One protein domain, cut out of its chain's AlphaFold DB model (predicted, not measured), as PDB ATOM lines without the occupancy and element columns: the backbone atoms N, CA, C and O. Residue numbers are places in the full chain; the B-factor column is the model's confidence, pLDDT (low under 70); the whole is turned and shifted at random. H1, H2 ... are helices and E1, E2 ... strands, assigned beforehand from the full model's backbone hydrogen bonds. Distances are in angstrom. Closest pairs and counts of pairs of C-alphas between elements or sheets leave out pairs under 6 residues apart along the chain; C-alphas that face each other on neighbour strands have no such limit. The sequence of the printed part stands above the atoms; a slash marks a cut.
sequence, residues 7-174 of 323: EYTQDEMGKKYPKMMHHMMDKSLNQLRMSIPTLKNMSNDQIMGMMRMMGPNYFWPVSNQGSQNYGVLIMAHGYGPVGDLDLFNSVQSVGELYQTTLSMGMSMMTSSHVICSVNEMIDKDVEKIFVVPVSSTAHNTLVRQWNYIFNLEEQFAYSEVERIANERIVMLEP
ATOM      1  N   GLU A   7     248.617 137.982 176.478       89.50
ATOM      2  CA  GLU A   7     248.739 138.137 175.037       89.50
ATOM      3  C   GLU A   7     250.208 138.363 174.683       89.50
ATOM      4  O   GLU A   7     250.820 139.360 175.079       89.50
ATOM      5  N   TYR A   8     250.778 137.456 173.898       93.62
ATOM      6  CA  TYR A   8     252.150 137.553 173.417       93.62
ATOM      7  C   TYR A   8     252.243 137.220 171.930       93.62
ATOM      8  O   TYR A   8     251.418 136.492 171.377       93.62
ATOM      9  N   THR A   9     253.281 137.733 171.276       95.44
ATOM     10  CA  THR A   9     253.778 137.148 170.024       95.44
ATOM     11  C   THR A   9     254.863 136.128 170.344       95.44
ATOM     12  O   THR A   9     255.489 136.201 171.399       95.44
ATOM     13  N   GLN A  10     255.085 135.156 169.462       96.25
ATOM     14  CA  GLN A  10     256.130 134.148 169.634       96.25
ATOM     15  C   GLN A  10     257.013 134.104 168.388       96.25
ATOM     16  O   GLN A  10     256.487 134.156 167.275       96.25
ATOM     17  N   ASP A  11     258.332 134.030 168.567       95.94
ATOM     18  CA  ASP A  11     259.268 133.832 167.455       95.94
ATOM     19  C   ASP A  11     259.541 132.347 167.161       95.94
ATOM     20  O   ASP A  11     259.054 131.443 167.844       95.94
ATOM     21  N   GLU A  12     260.330 132.089 166.116       95.88
ATOM     22  CA  GLU A  12     260.686 130.735 165.668       95.88
ATOM     23  C   GLU A  12     261.500 129.943 166.705       95.88
ATOM     24  O   GLU A  12     261.501 128.714 166.671       95.88
ATOM     25  N   MET A  13     262.164 130.625 167.646       94.38
ATOM     26  CA  MET A  13     262.920 129.997 168.736       94.38
ATOM     27  C   MET A  13     262.044 129.699 169.961       94.38
ATOM     28  O   MET A  13     262.521 129.116 170.936       94.38
ATOM     29  N   GLY A  14     260.769 130.097 169.933       95.19
ATOM     30  CA  GLY A  14     259.844 129.932 171.048       95.19
ATOM     31  C   GLY A  14     259.926 131.036 172.099       95.19
ATOM     32  O   GLY A  14     259.311 130.894 173.157       95.19
ATOM     33  N   LYS A  15     260.639 132.141 171.833       96.75
ATOM     34  CA  LYS A  15     260.615 133.309 172.722       96.75
ATOM     35  C   LYS A  15     259.260 133.982 172.599       96.75
ATOM     36  O   LYS A  15     258.790 134.249 171.492       96.75
ATOM     37  N   LYS A  16     258.639 134.262 173.737       96.81
ATOM     38  CA  LYS A  16     257.323 134.882 173.851       96.81
ATOM     39  C   LYS A  16     257.486 136.330 174.302       96.81
ATOM     40  O   LYS A  16     258.087 136.597 175.339       96.81
ATOM     41  N   TYR A  17     256.943 137.259 173.526       95.69
ATOM     42  CA  TYR A  17     257.023 138.702 173.737       95.69
ATOM     43  C   TYR A  17     255.645 139.213 174.165       95.69
ATOM     44  O   TYR A  17     254.774 139.404 173.309       95.69
ATOM     45  N   PRO A  18     255.404 139.398 175.475       92.81
ATOM     46  CA  PRO A  18     254.132 139.915 175.950       92.81
ATOM     47  C   PRO A  18     253.870 141.306 175.388       92.81
ATOM     48  O   PRO A  18     254.768 142.155 175.336       92.81
ATOM     49  N   LYS A  19     252.614 141.574 175.031       85.06
ATOM     50  CA  LYS A  19     252.175 142.949 174.821       85.06
ATOM     51  C   LYS A  19     252.352 143.710 176.131       85.06
ATOM     52  O   LYS A  19     252.018 143.209 177.204       85.06
ATOM     53  N   MET A  20     252.882 144.929 176.045       70.44
ATOM     54  CA  MET A  20     252.922 145.802 177.212       70.44
ATOM     55  C   MET A  20     251.490 146.032 177.691       70.44
ATOM     56  O   MET A  20     250.665 146.552 176.938       70.44
ATOM     57  N   MET A  21     251.210 145.666 178.941       61.12
ATOM     58  CA  MET A  21     249.954 146.050 179.579       61.12
ATOM     59  C   MET A  21     249.867 147.577 179.647       61.12
ATOM     60  O   MET A  21     250.896 148.251 179.744       61.12
ATOM     61  N   HIS A  22     248.653 148.126 179.519       55.16
ATOM     62  CA  HIS A  22     248.407 149.567 179.449       55.16
ATOM     63  C   HIS A  22     249.036 150.292 180.644       55.16
ATOM     64  O   HIS A  22     248.453 150.363 181.723       55.16
ATOM     65  N   HIS A  23     250.230 150.846 180.445       62.03
ATOM     66  CA  HIS A  23     250.963 151.536 181.491       62.03
ATOM     67  C   HIS A  23     251.150 153.009 181.148       62.03
ATOM     68  O   HIS A  23     251.270 153.393 179.981       62.03
ATOM     69  N   MET A  24     251.148 153.846 182.185       72.88
ATOM     70  CA  MET A  24     251.268 155.297 182.081       72.88
ATOM     71  C   MET A  24     252.706 155.663 181.694       72.88
ATOM     72  O   MET A  24     253.507 156.020 182.553       72.88
ATOM     73  N   MET A  25     253.027 155.565 180.401       83.94
ATOM     74  CA  MET A  25     254.384 155.711 179.862       83.94
ATOM     75  C   MET A  25     255.095 156.979 180.362       83.94
ATOM     76  O   MET A  25     256.239 156.899 180.802       83.94
ATOM     77  N   ASP A  26     254.407 158.122 180.404       88.88
ATOM     78  CA  ASP A  26     254.978 159.377 180.914       88.88
ATOM     79  C   ASP A  26     255.338 159.320 182.407       88.88
ATOM     80  O   ASP A  26     256.354 159.879 182.827       88.88
ATOM     81  N   LYS A  27     254.530 158.626 183.222       93.06
ATOM     82  CA  LYS A  27     254.807 158.438 184.653       93.06
ATOM     83  C   LYS A  27     256.083 157.624 184.833       93.06
ATOM     84  O   LYS A  27     256.971 158.054 185.565       93.06
ATOM     85  N   SER A  28     256.191 156.495 184.134       93.44
ATOM     86  CA  SER A  28     257.358 155.620 184.227       93.44
ATOM     87  C   SER A  28     258.625 156.325 183.732       93.44
ATOM     88  O   SER A  28     259.648 156.266 184.402       93.44
ATOM     89  N   LEU A  29     258.553 157.090 182.635       94.94
ATOM     90  CA  LEU A  29     259.683 157.896 182.148       94.94
ATOM     91  C   LEU A  29     260.148 158.935 183.181       94.94
ATOM     92  O   LEU A  29     261.349 159.123 183.366       94.94
ATOM     93  N   ASN A  30     259.224 159.591 183.888       95.62
ATOM     94  CA  ASN A  30     259.583 160.516 184.967       95.62
ATOM     95  C   ASN A  30     260.212 159.801 186.166       95.62
ATOM     96  O   ASN A  30     261.199 160.294 186.709       95.62
ATOM     97  N   GLN A  31     259.694 158.631 186.544       96.56
ATOM     98  CA  GLN A  31     260.281 157.808 187.603       96.56
ATOM     99  C   GLN A  31     261.701 157.360 187.234       96.56
ATOM    100  O   GLN A  31     262.608 157.528 188.040       96.56
ATOM    101  N   LEU A  32     261.943 156.930 185.993       95.69
ATOM    102  CA  LEU A  32     263.286 156.567 185.528       95.69
ATOM    103  C   LEU A  32     264.298 157.713 185.664       95.69
ATOM    104  O   LEU A  32     265.430 157.476 186.080       95.69
ATOM    105  N   ARG A  33     263.903 158.961 185.372       95.56
ATOM    106  CA  ARG A  33     264.771 160.142 185.577       95.56
ATOM    107  C   ARG A  33     265.127 160.379 187.040       95.56
ATOM    108  O   ARG A  33     266.179 160.950 187.321       95.56
ATOM    109  N   MET A  34     264.229 160.015 187.952       94.44
ATOM    110  CA  MET A  34     264.452 160.138 189.391       94.44
ATOM    111  C   MET A  34     265.348 159.010 189.906       94.44
ATOM    112  O   MET A  34     266.238 159.270 190.711       94.44
ATOM    113  N   SER A  35     265.125 157.789 189.421       93.38
ATOM    114  CA  SER A  35     265.780 156.578 189.916       93.38
ATOM    115  C   SER A  35     267.165 156.337 189.311       93.38
ATOM    116  O   SER A  35     268.031 155.768 189.969       93.38
ATOM    117  N   ILE A  36     267.400 156.765 188.064       90.75
ATOM    118  CA  ILE A  36     268.643 156.494 187.330       90.75
ATOM    119  C   ILE A  36     269.384 157.816 187.070       90.75
ATOM    120  O   ILE A  36     268.958 158.606 186.219       90.75
ATOM    121  N   PRO A  37     270.524 158.074 187.747       87.62
ATOM    122  CA  PRO A  37     271.228 159.356 187.668       87.62
ATOM    123  C   PRO A  37     271.598 159.797 186.247       87.62
ATOM    124  O   PRO A  37     271.529 160.985 185.928       87.62
ATOM    125  N   THR A  38     271.962 158.848 185.383       87.12
ATOM    126  CA  THR A  38     272.353 159.115 183.992       87.12
ATOM    127  C   THR A  38     271.182 159.585 183.126       87.12
ATOM    128  O   THR A  38     271.407 160.302 182.152       87.12
ATOM    129  N   LEU A  39     269.935 159.273 183.500       91.75
ATOM    130  CA  LEU A  39     268.736 159.636 182.736       91.75
ATOM    131  C   LEU A  39     268.131 160.982 183.146       91.75
ATOM    132  O   LEU A  39     267.288 161.510 182.424       91.75
ATOM    133  N   LYS A  40     268.564 161.565 184.271       92.19
ATOM    134  CA  LYS A  40     267.952 162.750 184.904       92.19
ATOM    135  C   LYS A  40     267.626 163.896 183.938       92.19
ATOM    136  O   LYS A  40     266.574 164.517 184.056       92.19
ATOM    137  N   ASN A  41     268.522 164.170 182.989       93.38
ATOM    138  CA  ASN A  41     268.412 165.292 182.049       93.38
ATOM    139  C   ASN A  41     268.008 164.869 180.623       93.38
ATOM    140  O   ASN A  41     268.062 165.689 179.709       93.38
ATOM    141  N   MET A  42     267.644 163.602 180.410       95.25
ATOM    142  CA  MET A  42     267.288 163.087 179.086       95.25
ATOM    143  C   MET A  42     265.817 163.353 178.745       95.25
ATOM    144  O   MET A  42     264.927 163.225 179.593       95.25
ATOM    145  N   SER A  43     265.535 163.679 177.482       96.31
ATOM    146  CA  SER A  43     264.170 163.797 176.956       96.31
ATOM    147  C   SER A  43     263.465 162.435 176.885       96.31
ATOM    148  O   SER A  43     264.108 161.387 176.977       96.31
ATOM    149  N   ASN A  44     262.134 162.429 176.727       95.00
ATOM    150  CA  ASN A  44     261.375 161.181 176.555       95.00
ATOM    151  C   ASN A  44     261.902 160.385 175.348       95.00
ATOM    152  O   ASN A  44     262.120 159.183 175.459       95.00
ATOM    153  N   ASP A  45     262.196 161.064 174.235       94.75
ATOM    154  CA  ASP A  45     262.720 160.428 173.023       94.75
ATOM    155  C   ASP A  45     264.111 159.820 173.223       94.75
ATOM    156  O   ASP A  45     264.387 158.739 172.703       94.75
ATOM    157  N   GLN A  46     264.981 160.478 173.997       95.56
ATOM    158  CA  GLN A  46     266.308 159.949 174.318       95.56
ATOM    159  C   GLN A  46     266.208 158.672 175.158       95.56
ATOM    160  O   GLN A  46     266.841 157.674 174.816       95.56
ATOM    161  N   ILE A  47     265.368 158.676 176.202       94.56
ATOM    162  CA  ILE A  47     265.150 157.492 177.045       94.56
ATOM    163  C   ILE A  47     264.547 156.360 176.209       94.56
ATOM    164  O   ILE A  47     265.087 155.258 176.195       94.56
ATOM    165  N   MET A  48     263.494 156.627 175.433       92.75
ATOM    166  CA  MET A  48     262.878 155.614 174.569       92.75
ATOM    167  C   MET A  48     263.848 155.079 173.509       92.75
ATOM    168  O   MET A  48     263.823 153.890 173.193       92.75
ATOM    169  N   GLY A  49     264.726 155.930 172.972       93.62
ATOM    170  CA  GLY A  49     265.808 155.521 172.081       93.62
ATOM    171  C   GLY A  49     266.767 154.537 172.751       93.62
ATOM    172  O   GLY A  49     267.051 153.487 172.180       93.62
ATOM    173  N   MET A  50     267.199 154.825 173.983       90.75
ATOM    174  CA  MET A  50     268.029 153.909 174.774       90.75
ATOM    175  C   MET A  50     267.322 152.584 175.053       90.75
ATOM    176  O   MET A  50     267.905 151.528 174.826       90.75
ATOM    177  N   MET A  51     266.052 152.619 175.461       89.81
ATOM    178  CA  MET A  51     265.279 151.404 175.732       89.81
ATOM    179  C   MET A  51     265.159 150.503 174.500       89.81
ATOM    180  O   MET A  51     265.268 149.288 174.619       89.81
ATOM    181  N   ARG A  52     265.011 151.077 173.297       89.50
ATOM    182  CA  ARG A  52     265.023 150.295 172.048       89.50
ATOM    183  C   ARG A  52     266.366 149.611 171.799       89.50
ATOM    184  O   ARG A  52     266.372 148.501 171.277       89.50
ATOM    185  N   MET A  53     267.482 150.247 172.164       87.25
ATOM    186  CA  MET A  53     268.816 149.647 172.029       87.25
ATOM    187  C   MET A  53     269.058 148.507 173.024       87.25
ATOM    188  O   MET A  53     269.832 147.605 172.720       87.25
ATOM    189  N   MET A  54     268.390 148.525 174.181       85.06
ATOM    190  CA  MET A  54     268.483 147.455 175.185       85.06
ATOM    191  C   MET A  54     267.734 146.179 174.774       85.06
ATOM    192  O   MET A  54     267.992 145.116 175.328       85.06
ATOM    193  N   GLY A  55     266.844 146.268 173.783       87.12
ATOM    194  CA  GLY A  55     266.040 145.145 173.315       87.12
ATOM    195  C   GLY A  55     264.735 144.955 174.102       87.12
ATOM    196  O   GLY A  55     264.454 145.678 175.060       87.12
ATOM    197  N   PRO A  56     263.877 144.028 173.647       90.88
ATOM    198  CA  PRO A  56     262.582 143.779 174.266       90.88
ATOM    199  C   PRO A  56     262.708 142.932 175.537       90.88
ATOM    200  O   PRO A  56     263.625 142.127 175.667       90.88
ATOM    201  N   ASN A  57     261.714 143.039 176.421       94.25
ATOM    202  CA  ASN A  57     261.506 142.037 177.462       94.25
ATOM    203  C   ASN A  57     260.720 140.857 176.878       94.25
ATOM    204  O   ASN A  57     259.752 141.061 176.139       94.25
ATOM    205  N   TYR A  58     261.099 139.638 177.228       96.75
ATOM    206  CA  TYR A  58     260.463 138.422 176.738       96.75
ATOM    207  C   TYR A  58     260.625 137.291 177.746       96.75
ATOM    208  O   TYR A  58     261.400 137.386 178.693       96.75
ATOM    209  N   PHE A  59     259.894 136.206 177.550       97.25
ATOM    210  CA  PHE A  59     260.094 134.988 178.317       97.25
ATOM    211  C   PHE A  59     260.223 133.788 177.390       97.25
ATOM    212  O   PHE A  59     259.693 133.781 176.281       97.25
ATOM    213  N   TRP A  60     260.992 132.795 177.814       97.50
ATOM    214  CA  TRP A  60     261.423 131.697 176.964       97.50
ATOM    215  C   TRP A  60     261.321 130.379 177.734       97.50
ATOM    216  O   TRP A  60     262.188 130.079 178.561       97.50
ATOM    217  N   PRO A  61     260.240 129.607 177.517       95.94
ATOM    218  CA  PRO A  61     260.091 128.289 178.121       95.94
ATOM    219  C   PRO A  61     261.223 127.360 177.670       95.94
ATOM    220  O   PRO A  61     261.443 127.183 176.474       95.94
ATOM    221  N   VAL A  62     261.931 126.772 178.632       95.00
ATOM    222  CA  VAL A  62     263.003 125.786 178.410       95.00
ATOM    223  C   VAL A  62     262.406 124.383 178.373       95.00
ATOM    224  O   VAL A  62     262.694 123.604 177.470       95.00
ATOM    225  N   SER A  63     261.536 124.070 179.334       85.38
ATOM    226  CA  SER A  63     260.836 122.789 179.424       85.38
ATOM    227  C   SER A  63     259.449 122.974 180.023       85.38
ATOM    228  O   SER A  63     259.247 123.796 180.916       85.38
ATOM    229  N   ASN A  64     258.505 122.165 179.540       68.69
ATOM    230  CA  ASN A  64     257.123 122.127 180.016       68.69
ATOM    231  C   ASN A  64     256.810 120.878 180.857       68.69
ATOM    232  O   ASN A  64     255.669 120.729 181.280       68.69
ATOM    233  N   GLN A  65     257.767 119.960 181.035       68.88
ATOM    234  CA  GLN A  65     257.565 118.664 181.697       68.88
ATOM    235  C   GLN A  65     258.838 118.250 182.448       68.88
ATOM    236  O   GLN A  65     259.487 117.265 182.099       68.88
ATOM    237  N   GLY A  66     259.224 119.035 183.457       76.19
ATOM    238  CA  GLY A  66     260.251 118.598 184.403       76.19
ATOM    239  C   GLY A  66     259.781 117.366 185.182       76.19
ATOM    240  O   GLY A  66     258.583 117.172 185.385       76.19
ATOM    241  N   SER A  67     260.715 116.523 185.622       74.19
ATOM    242  CA  SER A  67     260.389 115.336 186.431       74.19
ATOM    243  C   SER A  67     259.713 115.644 187.780       74.19
ATOM    244  O   SER A  67     259.051 114.773 188.340       74.19
ATOM    245  N   GLN A  68     259.882 116.863 188.298       82.75
ATOM    246  CA  GLN A  68     259.317 117.352 189.555       82.75
ATOM    247  C   GLN A  68     258.213 118.378 189.294       82.75
ATOM    248  O   GLN A  68     258.297 119.157 188.343       82.75
ATOM    249  N   ASN A  69     257.229 118.465 190.197       88.00
ATOM    250  CA  ASN A  69     256.145 119.452 190.104       88.00
ATOM    251  C   ASN A  69     256.527 120.846 190.654       88.00
ATOM    252  O   ASN A  69     255.724 121.527 191.295       88.00
ATOM    253  N   TYR A  70     257.770 121.268 190.422       94.81
ATOM    254  CA  TYR A  70     258.268 122.594 190.781       94.81
ATOM    255  C   TYR A  70     258.659 123.377 189.529       94.81
ATOM    256  O   TYR A  70     259.157 122.821 188.547       94.81
ATOM    257  N   GLY A  71     258.427 124.687 189.580       96.31
ATOM    258  CA  GLY A  71     258.837 125.647 188.569       96.31
ATOM    259  C   GLY A  71     260.162 126.315 188.930       96.31
ATOM    260  O   GLY A  71     260.394 126.644 190.092       96.31
ATOM    261  N   VAL A  72     261.008 126.564 187.933       97.88
ATOM    262  CA  VAL A  72     262.217 127.389 188.062       97.88
ATOM    263  C   VAL A  72     262.126 128.554 187.080       97.88
ATOM    264  O   VAL A  72     262.149 128.373 185.860       97.88
ATOM    265  N   LEU A  73     262.002 129.767 187.616       98.19
ATOM    266  CA  LEU A  73     261.944 131.007 186.849       98.19
ATOM    267  C   LEU A  73     263.304 131.703 186.904       98.19
ATOM    268  O   LEU A  73     263.640 132.350 187.892       98.19
ATOM    269  N   ILE A  74     264.091 131.583 185.841       98.12
ATOM    270  CA  ILE A  74     265.428 132.182 185.774       98.12
ATOM    271  C   ILE A  74     265.299 133.598 185.226       98.12
ATOM    272  O   ILE A  74     264.904 133.783 184.076       98.12
ATOM    273  N   MET A  75     265.620 134.603 186.036       97.94
ATOM    274  CA  MET A  75     265.488 136.010 185.668       97.94
ATOM    275  C   MET A  75     266.833 136.606 185.291       97.94
ATOM    276  O   MET A  75     267.741 136.639 186.115       97.94
ATOM    277  N   ALA A  76     266.958 137.114 184.069       95.38
ATOM    278  CA  ALA A  76     268.173 137.764 183.590       95.38
ATOM    279  C   ALA A  76     267.832 139.052 182.838       95.38
ATOM    280  O   ALA A  76     266.761 139.182 182.257       95.38
ATOM    281  N   HIS A  77     268.755 140.013 182.802       91.81
ATOM    282  CA  HIS A  77     268.528 141.261 182.069       91.81
ATOM    283  C   HIS A  77     268.592 141.111 180.543       91.81
ATOM    284  O   HIS A  77     267.996 141.921 179.837       91.81
ATOM    285  N   GLY A  78     269.296 140.087 180.053       90.62
ATOM    286  CA  GLY A  78     269.560 139.852 178.634       90.62
ATOM    287  C   GLY A  78     270.994 140.190 178.226       90.62
ATOM    288  O   GLY A  78     271.546 141.215 178.608       90.62
ATOM    289  N   TYR A  79     271.593 139.321 177.418       88.50
ATOM    290  CA  TYR A  79     273.000 139.358 176.996       88.50
ATOM    291  C   TYR A  79     273.147 139.451 175.470       88.50
ATOM    292  O   TYR A  79     274.188 139.110 174.899       88.50
ATOM    293  N   GLY A  80     272.077 139.882 174.798       88.75
ATOM    294  CA  GLY A  80     271.945 139.851 173.346       88.75
ATOM    295  C   GLY A  80     271.706 138.436 172.801       88.75
ATOM    296  O   GLY A  80     271.823 137.454 173.533       88.75
ATOM    297  N   PRO A  81     271.412 138.288 171.493       88.56
ATOM    298  CA  PRO A  81     270.908 137.027 170.938       88.56
ATOM    299  C   PRO A  81     271.796 135.805 171.198       88.56
ATOM    300  O   PRO A  81     271.282 134.727 171.477       88.56
ATOM    301  N   VAL A  82     273.120 135.981 171.125       87.56
ATOM    302  CA  VAL A  82     274.090 134.902 171.364       87.56
ATOM    303  C   VAL A  82     274.171 134.559 172.850       87.56
ATOM    304  O   VAL A  82     274.060 133.391 173.196       87.56
ATOM    305  N   GLY A  83     274.318 135.554 173.730       89.31
ATOM    306  CA  GLY A  83     274.426 135.300 175.170       89.31
ATOM    307  C   GLY A  83     273.130 134.754 175.779       89.31
ATOM    308  O   GLY A  83     273.178 133.912 176.670       89.31
ATOM    309  N   ASP A  84     271.975 135.171 175.259       93.00
ATOM    310  CA  ASP A  84     270.673 134.629 175.657       93.00
ATOM    311  C   ASP A  84     270.527 133.158 175.246       93.00
ATOM    312  O   ASP A  84     269.987 132.352 176.003       93.00
ATOM    313  N   LEU A  85     271.019 132.796 174.055       92.56
ATOM    314  CA  LEU A  85     271.040 131.410 173.585       92.56
ATOM    315  C   LEU A  85     272.034 130.556 174.387       92.56
ATOM    316  O   LEU A  85     271.713 129.418 174.722       92.56
ATOM    317  N   ASP A  86     273.204 131.099 174.733       91.31
ATOM    318  CA  ASP A  86     274.178 130.425 175.601       91.31
ATOM    319  C   ASP A  86     273.545 130.096 176.967       91.31
ATOM    320  O   ASP A  86     273.637 128.957 177.432       91.31
ATOM    321  N   LEU A  87     272.820 131.052 177.569       93.06
ATOM    322  CA  LEU A  87     272.066 130.822 178.806       93.06
ATOM    323  C   LEU A  87     270.996 129.740 178.614       93.06
ATOM    324  O   LEU A  87     270.980 128.770 179.369       93.06
ATOM    325  N   PHE A  88     270.149 129.857 177.587       95.12
ATOM    326  CA  PHE A  88     269.100 128.872 177.294       95.12
ATOM    327  C   PHE A  88     269.642 127.447 177.138       95.12
ATOM    328  O   PHE A  88     269.058 126.497 177.660       95.12
ATOM    329  N   ASN A  89     270.779 127.289 176.462       93.44
ATOM    330  CA  ASN A  89     271.420 125.990 176.279       93.44
ATOM    331  C   ASN A  89     272.038 125.457 177.580       93.44
ATOM    332  O   ASN A  89     271.978 124.256 177.838       93.44
ATOM    333  N   SER A  90     272.602 126.327 178.422       92.69
ATOM    334  CA  SER A  90     273.220 125.911 179.690       92.69
ATOM    335  C   SER A  90     272.208 125.339 180.694       92.69
ATOM    336  O   SER A  90     272.524 124.411 181.439       92.69
ATOM    337  N   VAL A  91     270.960 125.824 180.673       94.94
ATOM    338  CA  VAL A  91     269.927 125.460 181.660       94.94
ATOM    339  C   VAL A  91     269.036 124.291 181.228       94.94
ATOM    340  O   VAL A  91     268.090 123.954 181.938       94.94
ATOM    341  N   GLN A  92     269.325 123.629 180.103       94.62
ATOM    342  CA  GLN A  92     268.522 122.493 179.620       94.62
ATOM    343  C   GLN A  92     268.386 121.390 180.676       94.62
ATOM    344  O   GLN A  92     267.287 120.911 180.938       94.62
ATOM    345  N   SER A  93     269.477 121.070 181.378       94.06
ATOM    346  CA  SER A  93     269.457 120.061 182.446       94.06
ATOM    347  C   SER A  93     268.702 120.498 183.712       94.06
ATOM    348  O   SER A  93     268.391 119.667 184.560       94.06
ATOM    349  N   VAL A  94     268.404 121.793 183.870       95.75
ATOM    350  CA  VAL A  94     267.444 122.281 184.878       95.75
ATOM    351  C   VAL A  94     266.022 121.991 184.390       95.75
ATOM    352  O   VAL A  94     265.209 121.490 185.161       95.75
ATOM    353  N   GLY A  95     265.758 122.208 183.097       95.06
ATOM    354  CA  GLY A  95     264.489 121.901 182.426       95.06
ATOM    355  C   GLY A  95     264.099 120.415 182.415       95.06
ATOM    356  O   GLY A  95     262.914 120.091 182.353       95.06
ATOM    357  N   GLU A  96     265.068 119.505 182.504       93.50
ATOM    358  CA  GLU A  96     264.810 118.067 182.678       93.50
ATOM    359  C   GLU A  96     264.225 117.751 184.068       93.50
ATOM    360  O   GLU A  96     263.392 116.855 184.220       93.50
ATOM    361  N   LEU A  97     264.633 118.508 185.092       94.25
ATOM    362  CA  LEU A  97     264.213 118.293 186.476       94.25
ATOM    363  C   LEU A  97     262.958 119.084 186.830       94.25
ATOM    364  O   LEU A  97     262.057 118.532 187.458       94.25
ATOM    365  N   TYR A  98     262.889 120.340 186.401       95.56
ATOM    366  CA  TYR A  98     261.872 121.308 186.796       95.56
ATOM    367  C   TYR A  98     261.240 121.966 185.575       95.56
ATOM    368  O   TYR A  98     261.886 122.149 184.540       95.56
ATOM    369  N   GLN A  99     259.993 122.414 185.705       95.25
ATOM    370  CA  GLN A  99     259.396 123.261 184.680       95.25
ATOM    371  C   GLN A  99     260.123 124.611 184.650       95.25
ATOM    372  O   GLN A  99     259.969 125.435 185.546       95.25
ATOM    373  N   THR A 100     260.932 124.841 183.620       97.44
ATOM    374  CA  THR A 100     261.895 125.949 183.608       97.44
ATOM    375  C   THR A 100     261.544 126.972 182.535       97.44
ATOM    376  O   THR A 100     261.317 126.609 181.379       97.44
ATOM    377  N   THR A 101     261.560 128.255 182.897       97.69
ATOM    378  CA  THR A 101     261.379 129.387 181.972       97.69
ATOM    379  C   THR A 101     262.437 130.444 182.248       97.69
ATOM    380  O   THR A 101     262.672 130.800 183.403       97.69
ATOM    381  N   LEU A 102     263.039 130.989 181.193       98.06
ATOM    382  CA  LEU A 102     263.825 132.216 181.291       98.06
ATOM    383  C   LEU A 102     262.892 133.429 181.206       98.06
ATOM    384  O   LEU A 102     262.103 133.519 180.269       98.06
ATOM    385  N   SER A 103     263.002 134.378 182.131       97.75
ATOM    386  CA  SER A 103     262.363 135.693 182.045       97.75
ATOM    387  C   SER A 103     263.440 136.740 181.780       97.75
ATOM    388  O   SER A 103     264.251 137.052 182.651       97.75
ATOM    389  N   MET A 104     263.478 137.231 180.546       96.62
ATOM    390  CA  MET A 104     264.545 138.073 180.022       96.62
ATOM    391  C   MET A 104     264.081 139.525 179.968       96.62
ATOM    392  O   MET A 104     263.126 139.853 179.258       96.62
ATOM    393  N   GLY A 105     264.757 140.404 180.701       94.12
ATOM    394  CA  GLY A 105     264.461 141.826 180.689       94.12
ATOM    395  C   GLY A 105     264.843 142.574 181.961       94.12
ATOM    396  O   GLY A 105     264.776 142.066 183.079       94.12
ATOM    397  N   MET A 106     265.170 143.855 181.798       90.88
ATOM    398  CA  MET A 106     265.510 144.751 182.913       90.88
ATOM    399  C   MET A 106     264.298 145.170 183.756       90.88
ATOM    400  O   MET A 106     264.457 145.785 184.806       90.88
ATOM    401  N   SER A 107     263.074 144.901 183.291       94.25
ATOM    402  CA  SER A 107     261.836 145.285 183.985       94.25
ATOM    403  C   SER A 107     261.712 146.783 184.329       94.25
ATOM    404  O   SER A 107     261.023 147.158 185.275       94.25
ATOM    405  N   MET A 108     262.363 147.661 183.557       93.44
ATOM    406  CA  MET A 108     262.443 149.096 183.875       93.44
ATOM    407  C   MET A 108     261.108 149.836 183.820       93.44
ATOM    408  O   MET A 108     260.965 150.840 184.499       93.44
ATOM    409  N   MET A 109     260.175 149.394 182.969       92.50
ATOM    410  CA  MET A 109     258.870 150.045 182.751       92.50
ATOM    411  C   MET A 109     257.716 149.051 182.595       92.50
ATOM    412  O   MET A 109     256.608 149.429 182.227       92.50
ATOM    413  N   THR A 110     257.967 147.761 182.787       92.94
ATOM    414  CA  THR A 110     256.941 146.720 182.702       92.94
ATOM    415  C   THR A 110     257.444 145.445 183.361       92.94
ATOM    416  O   THR A 110     258.629 145.125 183.279       92.94
ATOM    417  N   SER A 111     256.524 144.700 183.958       95.31
ATOM    418  CA  SER A 111     256.725 143.363 184.513       95.31
ATOM    419  C   SER A 111     255.975 142.281 183.724       95.31
ATOM    420  O   SER A 111     255.936 141.135 184.159       95.31
ATOM    421  N   SER A 112     255.413 142.594 182.545       94.69
ATOM    422  CA  SER A 112     254.538 141.665 181.808       94.69
ATOM    423  C   SER A 112     255.219 140.328 181.491       94.69
ATOM    424  O   SER A 112     254.611 139.283 181.664       94.69
ATOM    425  N   HIS A 113     256.495 140.322 181.099       95.62
ATOM    426  CA  HIS A 113     257.254 139.081 180.870       95.62
ATOM    427  C   HIS A 113     257.381 138.212 182.128       95.62
ATOM    428  O   HIS A 113     257.292 136.990 182.029       95.62
ATOM    429  N   VAL A 114     257.509 138.827 183.306       96.62
ATOM    430  CA  VAL A 114     257.576 138.129 184.595       96.62
ATOM    431  C   VAL A 114     256.215 137.540 184.946       96.62
ATOM    432  O   VAL A 114     256.102 136.335 185.154       96.62
ATOM    433  N   ILE A 115     255.167 138.369 184.928       95.38
ATOM    434  CA  ILE A 115     253.795 137.965 185.266       95.38
ATOM    435  C   ILE A 115     253.315 136.855 184.329       95.38
ATOM    436  O   ILE A 115     252.775 135.854 184.787       95.38
ATOM    437  N   CYS A 116     253.588 136.974 183.030       95.00
ATOM    438  CA  CYS A 116     253.216 135.952 182.060       95.00
ATOM    439  C   CYS A 116     253.975 134.644 182.229       95.00
ATOM    440  O   CYS A 116     253.380 133.581 182.068       95.00
ATOM    441  N   SER A 117     255.253 134.707 182.611       95.38
ATOM    442  CA  SER A 117     256.014 133.499 182.942       95.38
ATOM    443  C   SER A 117     255.404 132.774 184.141       95.38
ATOM    444  O   SER A 117     255.247 131.557 184.107       95.38
ATOM    445  N   VAL A 118     255.041 133.524 185.187       95.62
ATOM    446  CA  VAL A 118     254.441 132.972 186.407       95.62
ATOM    447  C   VAL A 118     253.050 132.406 186.136       95.62
ATOM    448  O   VAL A 118     252.768 131.286 186.551       95.62
ATOM    449  N   ASN A 119     252.203 133.131 185.407       92.94
ATOM    450  CA  ASN A 119     250.864 132.663 185.053       92.94
ATOM    451  C   ASN A 119     250.927 131.371 184.230       92.94
ATOM    452  O   ASN A 119     250.237 130.417 184.565       92.94
ATOM    453  N   GLU A 120     251.828 131.279 183.241       92.00
ATOM    454  CA  GLU A 120     252.012 130.038 182.472       92.00
ATOM    455  C   GLU A 120     252.489 128.870 183.348       92.00
ATOM    456  O   GLU A 120     252.152 127.717 183.080       92.00
ATOM    457  N   MET A 121     253.278 129.142 184.389       92.88
ATOM    458  CA  MET A 121     253.661 128.120 185.359       92.88
ATOM    459  C   MET A 121     252.474 127.672 186.219       92.88
ATOM    460  O   MET A 121     252.263 126.472 186.374       92.88
ATOM    461  N   ILE A 122     251.675 128.609 186.730       91.12
ATOM    462  CA  ILE A 122     250.488 128.315 187.547       91.12
ATOM    463  C   ILE A 122     249.437 127.539 186.745       91.12
ATOM    464  O   ILE A 122     248.895 126.566 187.262       91.12
ATOM    465  N   ASP A 123     249.202 127.913 185.485       90.25
ATOM    466  CA  ASP A 123     248.262 127.235 184.577       90.25
ATOM    467  C   ASP A 123     248.688 125.796 184.240       90.25
ATOM    468  O   ASP A 123     247.890 125.004 183.740       90.25
ATOM    469  N   LYS A 124     249.953 125.453 184.507       88.31
ATOM    470  CA  LYS A 124     250.516 124.102 184.378       88.31
ATOM    471  C   LYS A 124     250.624 123.377 185.725       88.31
ATOM    472  O   LYS A 124     251.346 122.393 185.827       88.31
ATOM    473  N   ASP A 125     249.908 123.857 186.743       88.94
ATOM    474  CA  ASP A 125     249.770 123.226 188.058       88.94
ATOM    475  C   ASP A 125     251.084 123.048 188.848       88.94
ATOM    476  O   ASP A 125     251.169 122.181 189.725       88.94
ATOM    477  N   VAL A 126     252.094 123.905 188.619       92.38
ATOM    478  CA  VAL A 126     253.306 123.877 189.456       92.38
ATOM    479  C   VAL A 126     252.969 124.202 190.917       92.38
ATOM    480  O   VAL A 126     252.197 125.123 191.227       92.38
ATOM    481  N   GLU A 127     253.569 123.449 191.838       93.00
ATOM    482  CA  GLU A 127     253.311 123.571 193.277       93.00
ATOM    483  C   GLU A 127     254.021 124.787 193.885       93.00
ATOM    484  O   GLU A 127     253.426 125.549 194.648       93.00
ATOM    485  N   LYS A 128     255.287 124.987 193.509       96.06
ATOM    486  CA  LYS A 128     256.141 126.109 193.916       96.06
ATOM    487  C   LYS A 128     256.932 126.623 192.720       96.06
ATOM    488  O   LYS A 128     257.266 125.846 191.829       96.06
ATOM    489  N   ILE A 129     257.244 127.915 192.711       97.25
ATOM    490  CA  ILE A 129     258.073 128.581 191.701       97.25
ATOM    491  C   ILE A 129     259.291 129.170 192.402       97.25
ATOM    492  O   ILE A 129     259.167 130.114 193.180       97.25
ATOM    493  N   PHE A 130     260.468 128.641 192.093       98.25
ATOM    494  CA  PHE A 130     261.742 129.164 192.569       98.25
ATOM    495  C   PHE A 130     262.287 130.166 191.561       98.25
ATOM    496  O   PHE A 130     262.589 129.818 190.417       98.25
ATOM    497  N   VAL A 131     262.386 131.423 191.973       98.38
ATOM    498  CA  VAL A 131     262.913 132.498 191.137       98.38
ATOM    499  C   VAL A 131     264.417 132.580 191.349       98.38
ATOM    500  O   VAL A 131     264.875 132.813 192.463       98.38
ATOM    501  N   VAL A 132     265.180 132.391 190.275       98.12
ATOM    502  CA  VAL A 132     266.644 132.482 190.265       98.12
ATOM    503  C   VAL A 132     267.036 133.846 189.690       98.12
ATOM    504  O   VAL A 132     266.991 134.019 188.467       98.12
ATOM    505  N   PRO A 133     267.425 134.831 190.517       96.94
ATOM    506  CA  PRO A 133     267.988 136.079 190.017       96.94
ATOM    507  C   PRO A 133     269.394 135.852 189.452       96.94
ATOM    508  O   PRO A 133     270.349 135.595 190.186       96.94
ATOM    509  N   VAL A 134     269.552 136.019 188.143       95.19
ATOM    510  CA  VAL A 134     270.862 135.993 187.486       95.19
ATOM    511  C   VAL A 134     271.585 137.314 187.749       95.19
ATOM    512  O   VAL A 134     271.513 138.278 186.982       95.19
ATOM    513  N   SER A 135     272.278 137.345 188.882       93.75
ATOM    514  CA  SER A 135     273.081 138.454 189.389       93.75
ATOM    515  C   SER A 135     274.229 137.908 190.248       93.75
ATOM    516  O   SER A 135     274.120 136.819 190.810       93.75
ATOM    517  N   SER A 136     275.325 138.661 190.376       91.88
ATOM    518  CA  SER A 136     276.396 138.348 191.332       91.88
ATOM    519  C   SER A 136     275.964 138.605 192.773       91.88
ATOM    520  O   SER A 136     276.435 137.925 193.669       91.88
ATOM    521  N   THR A 137     275.074 139.570 193.013       94.25
ATOM    522  CA  THR A 137     274.648 139.971 194.360       94.25
ATOM    523  C   THR A 137     273.186 140.405 194.400       94.25
ATOM    524  O   THR A 137     272.639 140.798 193.370       94.25
ATOM    525  N   ALA A 138     272.537 140.362 195.567       94.12
ATOM    526  CA  ALA A 138     271.202 140.943 195.763       94.12
ATOM    527  C   ALA A 138     271.239 142.478 195.875       94.12
ATOM    528  O   ALA A 138     270.232 143.159 195.675       94.12
ATOM    529  N   HIS A 139     272.416 143.040 196.157       94.81
ATOM    530  CA  HIS A 139     272.624 144.465 196.394       94.81
ATOM    531  C   HIS A 139     272.829 145.223 195.083       94.81
ATOM    532  O   HIS A 139     273.916 145.700 194.772       94.81
ATOM    533  N   ASN A 140     271.776 145.295 194.273       92.69
ATOM    534  CA  ASN A 140     271.745 146.116 193.070       92.69
ATOM    535  C   ASN A 140     270.302 146.485 192.693       92.69
ATOM    536  O   ASN A 140     269.329 145.915 193.190       92.69
ATOM    537  N   THR A 141     270.155 147.452 191.791       94.12
ATOM    538  CA  THR A 141     268.842 147.972 191.391       94.12
ATOM    539  C   THR A 141     267.992 146.965 190.614       94.12
ATOM    540  O   THR A 141     266.775 146.988 190.759       94.12
ATOM    541  N   LEU A 142     268.594 146.051 189.848       94.69
ATOM    542  CA  LEU A 142     267.858 145.061 189.059       94.69
ATOM    543  C   LEU A 142     267.156 144.043 189.964       94.69
ATOM    544  O   LEU A 142     265.950 143.838 189.837       94.69
ATOM    545  N   VAL A 143     267.881 143.466 190.926       96.62
ATOM    546  CA  VAL A 143     267.300 142.500 191.875       96.62
ATOM    547  C   VAL A 143     266.259 143.171 192.770       96.62
ATOM    548  O   VAL A 143     265.194 142.599 192.982       96.62
ATOM    549  N   ARG A 144     266.481 144.419 193.206       97.06
ATOM    550  CA  ARG A 144     265.452 145.191 193.929       97.06
ATOM    551  C   ARG A 144     264.197 145.429 193.094       97.06
ATOM    552  O   ARG A 144     263.094 145.321 193.623       97.06
ATOM    553  N   GLN A 145     264.336 145.716 191.797       97.75
ATOM    554  CA  GLN A 145     263.176 145.847 190.914       97.75
ATOM    555  C   GLN A 145     262.413 144.522 190.796       97.75
ATOM    556  O   GLN A 145     261.183 144.522 190.826       97.75
ATOM    557  N   TRP A 146     263.111 143.391 190.683       98.00
ATOM    558  CA  TRP A 146     262.464 142.078 190.661       98.00
ATOM    559  C   TRP A 146     261.783 141.753 191.993       98.00
ATOM    560  O   TRP A 146     260.618 141.364 191.995       98.00
ATOM    561  N   ASN A 147     262.433 142.021 193.125       97.69
ATOM    562  CA  ASN A 147     261.820 141.888 194.447       97.69
ATOM    563  C   ASN A 147     260.569 142.769 194.585       97.69
ATOM    564  O   ASN A 147     259.558 142.326 195.128       97.69
ATOM    565  N   TYR A 148     260.591 143.990 194.044       97.94
ATOM    566  CA  TYR A 148     259.414 144.857 194.001       97.94
ATOM    567  C   TYR A 148     258.262 144.212 193.217       97.94
ATOM    568  O   TYR A 148     257.123 144.219 193.694       97.94
ATOM    569  N   ILE A 149     258.552 143.606 192.058       97.75
ATOM    570  CA  ILE A 149     257.566 142.881 191.236       97.75
ATOM    571  C   ILE A 149     256.950 141.717 192.014       97.75
ATOM    572  O   ILE A 149     255.736 141.557 191.964       97.75
ATOM    573  N   PHE A 150     257.737 140.956 192.776       97.62
ATOM    574  CA  PHE A 150     257.236 139.849 193.608       97.62
ATOM    575  C   PHE A 150     256.691 140.276 194.976       97.62
ATOM    576  O   PHE A 150     256.455 139.436 195.842       97.62
ATOM    577  N   ASN A 151     256.486 141.577 195.191       96.81
ATOM    578  CA  ASN A 151     255.970 142.125 196.443       96.81
ATOM    579  C   ASN A 151     256.858 141.834 197.681       96.81
ATOM    580  O   ASN A 151     256.362 141.804 198.804       96.81
ATOM    581  N   LEU A 152     258.167 141.659 197.472       96.44
ATOM    582  CA  LEU A 152     259.192 141.473 198.512       96.44
ATOM    583  C   LEU A 152     259.878 142.788 198.918       96.44
ATOM    584  O   LEU A 152     260.466 142.871 199.989       96.44
ATOM    585  N   GLU A 153     259.774 143.815 198.075       95.38
ATOM    586  CA  GLU A 153     260.232 145.184 198.347       95.38
ATOM    587  C   GLU A 153     259.063 146.158 198.195       95.38
ATOM    588  O   GLU A 153     258.259 146.034 197.264       95.38
ATOM    589  N   GLU A 154     258.960 147.144 199.089       95.81
ATOM    590  CA  GLU A 154     257.900 148.162 199.032       95.81
ATOM    591  C   GLU A 154     258.137 149.198 197.928       95.81
ATOM    592  O   GLU A 154     257.185 149.694 197.324       95.81
ATOM    593  N   GLN A 155     259.402 149.536 197.674       96.50
ATOM    594  CA  GLN A 155     259.799 150.592 196.747       96.50
ATOM    595  C   GLN A 155     260.377 149.991 195.468       96.50
ATOM    596  O   GLN A 155     261.162 149.046 195.510       96.50
ATOM    597  N   PHE A 156     260.008 150.560 194.321       96.56
ATOM    598  CA  PHE A 156     260.617 150.192 193.047       96.56
ATOM    599  C   PHE A 156     262.020 150.794 192.927       96.56
ATOM    600  O   PHE A 156     262.294 151.878 193.443       96.56
ATOM    601  N   ALA A 157     262.898 150.121 192.184       96.19
ATOM    602  CA  ALA A 157     264.246 150.609 191.907       96.19
ATOM    603  C   ALA A 157     264.347 151.379 190.580       96.19
ATOM    604  O   ALA A 157     265.260 152.184 190.418       96.19
ATOM    605  N   TYR A 158     263.424 151.156 189.636       95.56
ATOM    606  CA  TYR A 158     263.393 151.843 188.338       95.56
ATOM    607  C   TYR A 158     262.122 152.668 188.168       95.56
ATOM    608  O   TYR A 158     262.157 153.898 188.263       95.56
ATOM    609  N   SER A 159     260.998 151.990 187.956       96.12
ATOM    610  CA  SER A 159     259.670 152.583 187.905       96.12
ATOM    611  C   SER A 159     258.673 151.667 188.591       96.12
ATOM    612  O   SER A 159     258.901 150.466 188.752       96.12
ATOM    613  N   GLU A 160     257.528 152.237 188.937       96.00
ATOM    614  CA  GLU A 160     256.369 151.442 189.307       96.00
ATOM    615  C   GLU A 160     255.965 150.568 188.118       96.00
ATOM    616  O   GLU A 160     256.030 151.014 186.968       96.00
ATOM    617  N   VAL A 161     255.614 149.321 188.419       94.31
ATOM    618  CA  VAL A 161     255.167 148.280 187.490       94.31
ATOM    619  C   VAL A 161     254.156 147.397 188.211       94.31
ATOM    620  O   VAL A 161     254.058 147.435 189.439       94.31
ATOM    621  N   GLU A 162     253.404 146.597 187.464       93.94
ATOM    622  CA  GLU A 162     252.496 145.624 188.064       93.94
ATOM    623  C   GLU A 162     253.257 144.611 188.927       93.94
ATOM    624  O   GLU A 162     254.370 144.189 188.592       93.94
ATOM    625  N   ARG A 163     252.648 144.242 190.050       95.12
ATOM    626  CA  ARG A 163     253.231 143.356 191.055       95.12
ATOM    627  C   ARG A 163     252.396 142.091 191.148       95.12
ATOM    628  O   ARG A 163     251.179 142.134 190.984       95.12
ATOM    629  N   ILE A 164     253.050 140.991 191.477       93.88
ATOM    630  CA  ILE A 164     252.433 139.703 191.745       93.88
ATOM    631  C   ILE A 164     252.743 139.298 193.183       93.88
ATOM    632  O   ILE A 164     253.889 139.324 193.622       93.88
ATOM    633  N   ALA A 165     251.701 138.933 193.922       91.56
ATOM    634  CA  ALA A 165     251.818 138.362 195.254       91.56
ATOM    635  C   ALA A 165     251.223 136.957 195.205       91.56
ATOM    636  O   ALA A 165     250.023 136.792 194.992       91.56
ATOM    637  N   ASN A 166     252.074 135.947 195.353       90.88
ATOM    638  CA  ASN A 166     251.664 134.552 195.331       90.88
ATOM    639  C   ASN A 166     252.557 133.750 196.282       90.88
ATOM    640  O   ASN A 166     253.777 133.767 196.153       90.88
ATOM    641  N   GLU A 167     251.936 133.045 197.224       92.06
ATOM    642  CA  GLU A 167     252.610 132.250 198.261       92.06
ATOM    643  C   GLU A 167     253.429 131.070 197.715       92.06
ATOM    644  O   GLU A 167     254.282 130.537 198.417       92.06
ATOM    645  N   ARG A 168     253.199 130.673 196.456       92.94
ATOM    646  CA  ARG A 168     253.976 129.632 195.772       92.94
ATOM    647  C   ARG A 168     255.342 130.123 195.298       92.94
ATOM    648  O   ARG A 168     256.156 129.301 194.888       92.94
ATOM    649  N   ILE A 169     255.585 131.433 195.290       96.25
ATOM    650  CA  ILE A 169     256.815 132.023 194.756       96.25
ATOM    651  C   ILE A 169     257.856 132.147 195.866       96.25
ATOM    652  O   ILE A 169     257.604 132.752 196.906       96.25
ATOM    653  N   VAL A 170     259.050 131.622 195.607       97.00
ATOM    654  CA  VAL A 170     260.223 131.738 196.475       97.00
ATOM    655  C   VAL A 170     261.341 132.399 195.678       97.00
ATOM    656  O   VAL A 170     261.837 131.825 194.710       97.00
ATOM    657  N   MET A 171     261.732 133.612 196.066       97.31
ATOM    658  CA  MET A 171     262.909 134.275 195.505       97.31
ATOM    659  C   MET A 171     264.164 133.694 196.147       97.31
ATOM    660  O   MET A 171     264.312 133.753 197.366       97.31
ATOM    661  N   LEU A 172     265.047 133.120 195.333       97.50
ATOM    662  CA  LEU A 172     266.336 132.627 195.794       97.50
ATOM    663  C   LEU A 172     267.332 133.781 195.910       97.50
ATOM    664  O   LEU A 172     267.252 134.773 195.182       97.50
ATOM    665  N   GLU A 173     268.306 133.625 196.799       95.56
ATOM    666  CA  GLU A 173     269.462 134.513 196.826       95.56
ATOM    667  C   GLU A 173     270.285 134.355 195.534       95.56
ATOM    668  O   GLU A 173     270.406 133.241 195.020       95.56
ATOM    669  N   PRO A 174     270.872 135.434 194.991       96.38
ATOM    670  CA  PRO A 174     271.873 135.335 193.932       96.38
ATOM    671  C   PRO A 174     273.114 134.548 194.383       96.38
ATOM    672  O   PRO A 174     273.333 134.332 195.576       96.38
TER     673      PRO A 174
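AT A GLANCE: This is residues 7 to 174 of the 323 residues of an uncharacterized protein of Gammaproteobacteria bacterium TMED36 (UniProt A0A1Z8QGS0). Look first for a twisted sheet of five strands, with H5 packed on one face and H6 near the ends of E4, E6 and E7. The small hairpin E1 and E2 lies by edge strand E3, and H1 and H2 lie away from the sheet, off one end, lengthening the whole. The printed part has 168 residues with six named helices and seven named strands, in the order E1 E2 H1 H2 E3 E4 H3 H4 E5 H5 E6 H6 E7; the class is mixed. The large sheet is mixed, in the order E3 E5 E4 E6 E7. The whole is compact, with a radius of gyration of the C-alphas of 15.7 A and spans of 51 by 34 by 31 A.

HOW THE PARTS SIT: Start at inner strand E4, residues 70 to 76. E5, residues 99 to 104, is its parallel neighbour, with N 72 and O 99 2.8 A apart. E6, residues 128 to 133, is parallel to E4, with N 73 and O 130 at 2.9 A. At one edge E3, residues 58 to 61, is antiparallel to E5, with N 60 and O 102 at 2.8 A. At the other edge E7, residues 169 to 171, is parallel to E6, with N 131 and O 170 at 2.8 A. H5, residues 112 to 122, and H6, residues 141 to 149, are on this sheet and make two layers with it, that is, helices on one face of a sheet. The closest C-alphas of E5 and H5 are Ser 103 and Val 114, 5.9 A apart; those of E6 and H6 are Pro 133 and Val 143, 6.7 A apart. H3, residues 80 to 90, and H4, residues 92 to 95, only graze the sheet. Strand-helix-strand units, parallel strands joined through helices, are E4, H3 H4, E5 and E6, H6, E7; E5, H5, E6 is a split one with E4 between its strands, and the three crossovers are right-handed. E1, residues 8 to 10, and E2, residues 16 to 18, form an antiparallel hairpin, with N 17 and O 9 at 2.8 A; the closest C-alphas of E2 and E3 are Tyr 17 and Tyr 58, 4.6 A apart. H1, residues 25 to 35, and H2, residues 44 to 54, are not on the large sheet; they only just touch, with 3 pairs of C-alphas within 8 A, closest at Leu 29 and Asn 44, 6.7 A, about perpendicular at 81 degrees. In H1, H2, H3, H5 and H6 every O i to N i+4 pair is within hydrogen-bond range; H4 is too short for such a pair.

IN THESE COORDINATES: Find C-alpha 8 at (252.150, 137.553, 173.417), where E1 begins. E4 runs 19.5 A from C-alpha 70 at (258.268, 122.594, 190.781); E5 spans 16.4 A, E6 16.0 A and H2 15.5 A. E7 ends at C-alpha 171, (262.909, 134.275, 195.505).

THE WHOLE: The C-alphas of Asn 41 and Ser 67 are the two farthest apart, 50.8 A. The printed part has no cut; the link H6 to E7, residues 150 to 168, is long. Confidence is under 70 at residues 21 to 23 and 64 to 65.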